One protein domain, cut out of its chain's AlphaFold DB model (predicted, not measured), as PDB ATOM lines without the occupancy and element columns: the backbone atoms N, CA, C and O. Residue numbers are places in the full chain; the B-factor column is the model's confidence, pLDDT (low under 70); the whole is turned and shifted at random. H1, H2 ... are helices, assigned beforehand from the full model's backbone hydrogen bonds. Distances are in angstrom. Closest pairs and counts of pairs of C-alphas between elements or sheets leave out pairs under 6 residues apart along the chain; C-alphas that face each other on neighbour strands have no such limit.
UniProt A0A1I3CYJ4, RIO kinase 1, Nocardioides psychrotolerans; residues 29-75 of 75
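Overview. This is residues 29 to 75 of the 75 residues of the protein "RIO kinase 1" of Nocardioides psychrotolerans (UniProt A0A1I3CYJ4). A long helix, H1, makes most of the length, and after a short link the chain folds back into a shorter helix, H2, whose first residues, 63 to 67, pack on residues 43 to 51 of H1, while the rest of H2 slants away from H1 at 47 degrees. Residues 29 to 38, before H1, form a hooked tail with no named element. The printed part has 47 residues, with two named helices, H1 then H2, and no named strand: all helix. It is only just loose, close to compact, with a radius of gyration of the C-alphas of 11.6 A and spans of 36 by 20 by 13 A.

Arrangement. H1, residues 39 to 56, touches H2, residues 63 to 74, at a steep tilt of 47 degrees, opposite ways. Their closest C-alphas are those of Thr 48 and Glu 63, 5.0 A apart. Residues 43 to 51 of H1 alone touch H2, and residues 63 to 67 of H2 alone touch H1. In H1 and H2 every O i to N i+4 pair is within hydrogen-bond range.

Along the chain. H1 begins at C-alpha 39 (-28.581, -38.024, -7.978) and is 26.0 A long from first to last C-alpha. H2 is 16.6 A long and ends at C-alpha 74 (-27.080, -47.938, -1.086).

Size, cuts and confidence. The C-alphas farthest apart, of Ala 35 and Gly 58, are 36.1 A apart. The printed part has no cut, and the link from H1 to H2, 6 residues, is short. The pLDDT is under 70 in residues 29 to 37 and 73 to 75.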
ATOM      1  N   GLN A  29     -36.603 -33.865  -2.223       48.06
ATOM      2  CA  GLN A  29     -37.629 -34.744  -2.779       48.06
ATOM      3  C   GLN A  29     -36.936 -36.022  -3.240       48.06
ATOM      4  O   GLN A  29     -35.890 -35.915  -3.865       48.06
ATOM      5  N   VAL A  30     -37.498 -37.194  -2.922       46.12
ATOM      6  CA  VAL A  30     -37.032 -38.553  -3.270       46.12
ATOM      7  C   VAL A  30     -36.526 -38.628  -4.716       46.12
ATOM      8  O   VAL A  30     -37.262 -38.943  -5.648       46.12
ATOM      9  N   VAL A  31     -35.256 -38.302  -4.905       47.44
ATOM     10  CA  VAL A  31     -34.543 -38.527  -6.143       47.44
ATOM     11  C   VAL A  31     -33.998 -39.931  -6.011       47.44
ATOM     12  O   VAL A  31     -33.146 -40.197  -5.168       47.44
ATOM     13  N   ASP A  32     -34.538 -40.840  -6.811       54.47
ATOM     14  CA  ASP A  32     -33.955 -42.160  -6.980       54.47
ATOM     15  C   ASP A  32     -32.497 -41.972  -7.433       54.47
ATOM     16  O   ASP A  32     -32.230 -41.483  -8.533       54.47
ATOM     17  N   LEU A  33     -31.563 -42.298  -6.537       53.28
ATOM     18  CA  LEU A  33     -30.115 -42.199  -6.743       53.28
ATOM     19  C   LEU A  33     -29.645 -43.000  -7.963       53.28
ATOM     20  O   LEU A  33     -28.604 -42.683  -8.535       53.28
ATOM     21  N   VAL A  34     -30.416 -44.011  -8.368       54.12
ATOM     22  CA  VAL A  34     -30.143 -44.871  -9.517       54.12
ATOM     23  C   VAL A  34     -30.864 -44.360 -10.767       54.12
ATOM     24  O   VAL A  34     -30.299 -44.405 -11.859       54.12
ATOM     25  N   ALA A  35     -32.094 -43.855 -10.634       53.78
ATOM     26  CA  ALA A  35     -32.896 -43.427 -11.786       53.78
ATOM     27  C   ALA A  35     -32.694 -41.960 -12.200       53.78
ATOM     28  O   ALA A  35     -33.061 -41.594 -13.319       53.78
ATOM     29  N   ASN A  36     -32.112 -41.112 -11.348       60.72
ATOM     30  CA  ASN A  36     -31.771 -39.737 -11.700       60.72
ATOM     31  C   ASN A  36     -30.267 -39.598 -11.975       60.72
ATOM     32  O   ASN A  36     -29.467 -39.709 -11.044       60.72
ATOM     33  N   PRO A  37     -29.869 -39.239 -13.208       67.12
ATOM     34  CA  PRO A  37     -28.471 -38.992 -13.556       67.12
ATOM     35  C   PRO A  37     -27.774 -37.944 -12.674       67.12
ATOM     36  O   PRO A  37     -26.562 -38.012 -12.504       67.12
ATOM     37  N   ALA A  38     -28.523 -36.995 -12.100       71.50
ATOM     38  CA  ALA A  38     -27.996 -35.959 -11.207       71.50
ATOM     39  C   ALA A  38     -27.991 -36.363  -9.716       71.50
ATOM     40  O   ALA A  38     -27.572 -35.578  -8.867       71.50
ATOM     41  N   GLY A  39     -28.464 -37.567  -9.367       71.50
ATOM     42  CA  GLY A  39     -28.581 -38.024  -7.978       71.50
ATOM     43  C   GLY A  39     -27.240 -38.068  -7.240       71.50
ATOM     44  O   GLY A  39     -27.158 -37.642  -6.090       71.50
ATOM     45  N   MET A  40     -26.178 -38.507  -7.923       77.12
ATOM     46  CA  MET A  40     -24.827 -38.561  -7.352       77.12
ATOM     47  C   MET A  40     -24.271 -37.166  -7.034       77.12
ATOM     48  O   MET A  40     -23.685 -36.974  -5.972       77.12
ATOM     49  N   ASP A  41     -24.507 -36.181  -7.905       80.56
ATOM     50  CA  ASP A  41     -24.037 -34.806  -7.696       80.56
ATOM     51  C   ASP A  41     -24.746 -34.140  -6.512       80.56
ATOM     52  O   ASP A  41     -24.124 -33.413  -5.732       80.56
ATOM     53  N   PHE A  42     -26.046 -34.407  -6.345       76.00
ATOM     54  CA  PHE A  42     -26.792 -33.936  -5.178       76.00
ATOM     55  C   PHE A  42     -26.274 -34.569  -3.889       76.00
ATOM     56  O   PHE A  42     -26.004 -33.845  -2.931       76.00
ATOM     57  N   LEU A  43     -26.046 -35.884  -3.887       75.94
ATOM     58  CA  LEU A  43     -25.521 -36.583  -2.719       75.94
ATOM     59  C   LEU A  43     -24.119 -36.088  -2.332       75.94
ATOM     60  O   LEU A  43     -23.857 -35.862  -1.151       75.94
ATOM     61  N   LEU A  44     -23.231 -35.863  -3.306       83.69
ATOM     62  CA  LEU A  44     -21.901 -35.311  -3.043       83.69
ATOM     63  C   LEU A  44     -21.991 -33.902  -2.449       83.69
ATOM     64  O   LEU A  44     -21.328 -33.609  -1.455       83.69
ATOM     65  N   ARG A  45     -22.846 -33.042  -3.013       82.31
ATOM     66  CA  ARG A  45     -23.066 -31.685  -2.497       82.31
ATOM     67  C   ARG A  45     -23.582 -31.699  -1.059       82.31
ATOM     68  O   ARG A  45     -23.140 -30.881  -0.249       82.31
ATOM     69  N   ASP A  46     -24.481 -32.621  -0.737       78.81
ATOM     70  CA  ASP A  46     -24.980 -32.793   0.624       78.81
ATOM     71  C   ASP A  46     -23.850 -33.227   1.562       78.81
ATOM     72  O   ASP A  46     -23.641 -32.584   2.593       78.81
ATOM     73  N   CYS A  47     -23.038 -34.213   1.167       83.88
ATOM     74  CA  CYS A  47     -21.857 -34.626   1.930       83.88
ATOM     75  C   CYS A  47     -20.894 -33.453   2.175       83.88
ATOM     76  O   CYS A  47     -20.444 -33.257   3.304       83.88
ATOM     77  N   THR A  48     -20.637 -32.615   1.164       86.44
ATOM     78  CA  THR A  48     -19.805 -31.409   1.306       86.44
ATOM     79  C   THR A  48     -20.391 -30.420   2.313       86.44
ATOM     80  O   THR A  48     -19.654 -29.888   3.150       86.44
ATOM     81  N   ASN A  49     -21.704 -30.172   2.280       83.12
ATOM     82  CA  ASN A  49     -22.367 -29.263   3.221       83.12
ATOM     83  C   ASN A  49     -22.249 -29.771   4.666       83.12
ATOM     84  O   ASN A  49     -21.902 -29.007   5.571       83.12
ATOM     85  N   VAL A  50     -22.494 -31.068   4.870       80.19
ATOM     86  CA  VAL A  50     -22.401 -31.731   6.177       80.19
ATOM     87  C   VAL A  50     -20.969 -31.706   6.712       80.19
ATOM     88  O   VAL A  50     -20.741 -31.255   7.838       80.19
ATOM     89  N   ALA A  51     -19.993 -32.118   5.901       86.12
ATOM     90  CA  ALA A  51     -18.582 -32.107   6.276       86.12
ATOM     91  C   ALA A  51     -18.101 -30.688   6.607       86.12
ATOM     92  O   ALA A  51     -17.385 -30.476   7.581       86.12
ATOM     93  N   THR A  52     -18.535 -29.683   5.845       86.50
ATOM     94  CA  THR A  52     -18.221 -28.271   6.124       86.50
ATOM     95  C   THR A  52     -18.789 -27.819   7.469       86.50
ATOM     96  O   THR A  52     -18.091 -27.162   8.247       86.50
ATOM     97  N   TRP A  53     -20.028 -28.200   7.788       82.94
ATOM     98  CA  TRP A  53     -20.630 -27.889   9.082       82.94
ATOM     99  C   TRP A  53     -19.875 -28.557  10.238       82.94
ATOM    100  O   TRP A  53     -19.546 -27.881  11.214       82.94
ATOM    101  N   PHE A  54     -19.525 -29.842  10.126       82.88
ATOM    102  CA  PHE A  54     -18.761 -30.543  11.165       82.88
ATOM    103  C   PHE A  54     -17.346 -29.979  11.338       82.88
ATOM    104  O   PHE A  54     -16.925 -29.732  12.472       82.88
ATOM    105  N   ARG A  55     -16.662 -29.646  10.237       86.50
ATOM    106  CA  ARG A  55     -15.366 -28.952  10.268       86.50
ATOM    107  C   ARG A  55     -15.448 -27.614  10.991       86.50
ATOM    108  O   ARG A  55     -14.575 -27.306  11.799       86.50
ATOM    109  N   SER A  56     -16.534 -26.859  10.810       87.00
ATOM    110  CA  SER A  56     -16.758 -25.608  11.558       87.00
ATOM    111  C   SER A  56     -16.905 -25.808  13.077       87.00
ATOM    112  O   SER A  56     -16.730 -24.862  13.844       87.00
ATOM    113  N   ARG A  57     -17.203 -27.035  13.528       87.69
ATOM    114  CA  ARG A  57     -17.301 -27.429  14.943       87.69
ATOM    115  C   ARG A  57     -16.024 -28.088  15.478       87.69
ATOM    116  O   ARG A  57     -16.015 -28.507  16.631       87.69
ATOM    117  N   GLY A  58     -14.962 -28.153  14.672       90.12
ATOM    118  CA  GLY A  58     -13.679 -28.751  15.045       90.12
ATOM    119  C   GLY A  58     -13.615 -30.270  14.881       90.12
ATOM    120  O   GLY A  58     -12.702 -30.889  15.417       90.12
ATOM    121  N   LEU A  59     -14.572 -30.873  14.170       88.12
ATOM    122  CA  LEU A  59     -14.535 -32.290  13.813       88.12
ATOM    123  C   LEU A  59     -13.926 -32.449  12.419       88.12
ATOM    124  O   LEU A  59     -14.355 -31.786  11.475       88.12
ATOM    125  N   GLU A  60     -12.939 -33.330  12.283       88.06
ATOM    126  CA  GLU A  60     -12.393 -33.693  10.977       88.06
ATOM    127  C   GLU A  60     -13.336 -34.693  10.308       88.06
ATOM    128  O   GLU A  60     -13.502 -35.818  10.771       88.06
ATOM    129  N   VAL A  61     -14.004 -34.240   9.250       87.62
ATOM    130  CA  VAL A  61     -14.912 -35.047   8.433       87.62
ATOM    131  C   VAL A  61     -14.533 -34.822   6.979       87.62
ATOM    132  O   VAL A  61     -14.490 -33.671   6.537       87.62
ATOM    133  N   ASP A  62     -14.266 -35.912   6.262       88.44
ATOM    134  CA  ASP A  62     -13.996 -35.913   4.826       88.44
ATOM    135  C   ASP A  62     -15.298 -36.182   4.054       88.44
ATOM    136  O   ASP A  62     -15.980 -37.193   4.249       88.44
ATOM    137  N   GLU A  63     -15.680 -35.242   3.191       85.75
ATOM    138  CA  GLU A  63     -16.887 -35.355   2.374       85.75
ATOM    139  C   GLU A  63     -16.863 -36.513   1.365       85.75
ATOM    140  O   GLU A  63     -17.925 -37.057   1.061       85.75
ATOM    141  N   GLN A  64     -15.695 -36.889   0.837       88.06
ATOM    142  CA  GLN A  64     -15.566 -37.994  -0.115       88.06
ATOM    143  C   GLN A  64     -15.629 -39.345   0.586       88.06
ATOM    144  O   GLN A  64     -16.247 -40.269   0.055       88.06
ATOM    145  N   GLU A  65     -15.036 -39.456   1.775       87.62
ATOM    146  CA  GLU A  65     -15.162 -40.652   2.611       87.62
ATOM    147  C   GLU A  65     -16.629 -40.884   2.989       87.62
ATOM    148  O   GLU A  65     -17.173 -41.961   2.734       87.62
ATOM    149  N   LEU A  66     -17.313 -39.838   3.469       82.19
ATOM    150  CA  LEU A  66     -18.740 -39.888   3.789       82.19
ATOM    151  C   LEU A  66     -19.592 -40.274   2.569       82.19
ATOM    152  O   LEU A  66     -20.485 -41.116   2.673       82.19
ATOM    153  N   PHE A  67     -19.306 -39.688   1.404       83.88
ATOM    154  CA  PHE A  67     -19.982 -40.036   0.155       83.88
ATOM    155  C   PHE A  67     -19.766 -41.510  -0.218       83.88
ATOM    156  O   PHE A  67     -20.725 -42.214  -0.539       83.88
ATOM    157  N   GLY A  68     -18.525 -41.995  -0.135       82.44
ATOM    158  CA  GLY A  68     -18.172 -43.384  -0.420       82.44
ATOM    159  C   GLY A  68     -18.891 -44.374   0.495       82.44
ATOM    160  O   GLY A  68     -19.433 -45.370   0.013       82.44
ATOM    161  N   GLU A  69     -18.969 -44.082   1.795       81.25
ATOM    162  CA  GLU A  69     -19.709 -44.913   2.750       81.25
ATOM    163  C   GLU A  69     -21.209 -44.972   2.447       81.25
ATOM    164  O   GLU A  69     -21.822 -46.039   2.549       81.25
ATOM    165  N   LEU A  70     -21.815 -43.841   2.077       74.19
ATOM    166  CA  LEU A  70     -23.235 -43.788   1.731       74.19
ATOM    167  C   LEU A  70     -23.522 -44.574   0.448       74.19
ATOM    168  O   LEU A  70     -24.482 -45.346   0.412       74.19
ATOM    169  N   MET A  71     -22.659 -44.453  -0.562       76.62
ATOM    170  CA  MET A  71     -22.755 -45.239  -1.794       76.62
ATOM    171  C   MET A  71     -22.615 -46.741  -1.519       76.62
ATOM    172  O   MET A  71     -23.413 -47.525  -2.021       76.62
ATOM    173  N   ALA A  72     -21.672 -47.149  -0.667       76.12
ATOM    174  CA  ALA A  72     -21.473 -48.552  -0.301       76.12
ATOM    175  C   ALA A  72     -22.633 -49.165   0.509       76.12
ATOM    176  O   ALA A  72     -22.710 -50.383   0.625       76.12
ATOM    177  N   ARG A  73     -23.513 -48.347   1.103       67.56
ATOM    178  CA  ARG A  73     -24.722 -48.808   1.814       67.56
ATOM    179  C   ARG A  73     -25.977 -48.797   0.945       67.56
ATOM    180  O   ARG A  73     -26.971 -49.413   1.326       67.56
ATOM    181  N   ALA A  74     -25.962 -48.045  -0.154       63.25
ATOM    182  CA  ALA A  74     -27.080 -47.938  -1.086       63.25
ATOM    183  C   ALA A  74     -27.110 -49.079  -2.123       63.25
ATOM    184  O   ALA A  74     -28.156 -49.307  -2.731       63.25
ATOM    185  N   PHE A  75     -25.988 -49.785  -2.299       55.22
ATOM    186  CA  PHE A  75     -25.804 -50.941  -3.184       55.22
ATOM    187  C   PHE A  75     -25.405 -52.183  -2.384       55.22
ATOM    188  O   PHE A  75     -25.750 -53.298  -2.838       55.22
TER     189      PHE A  75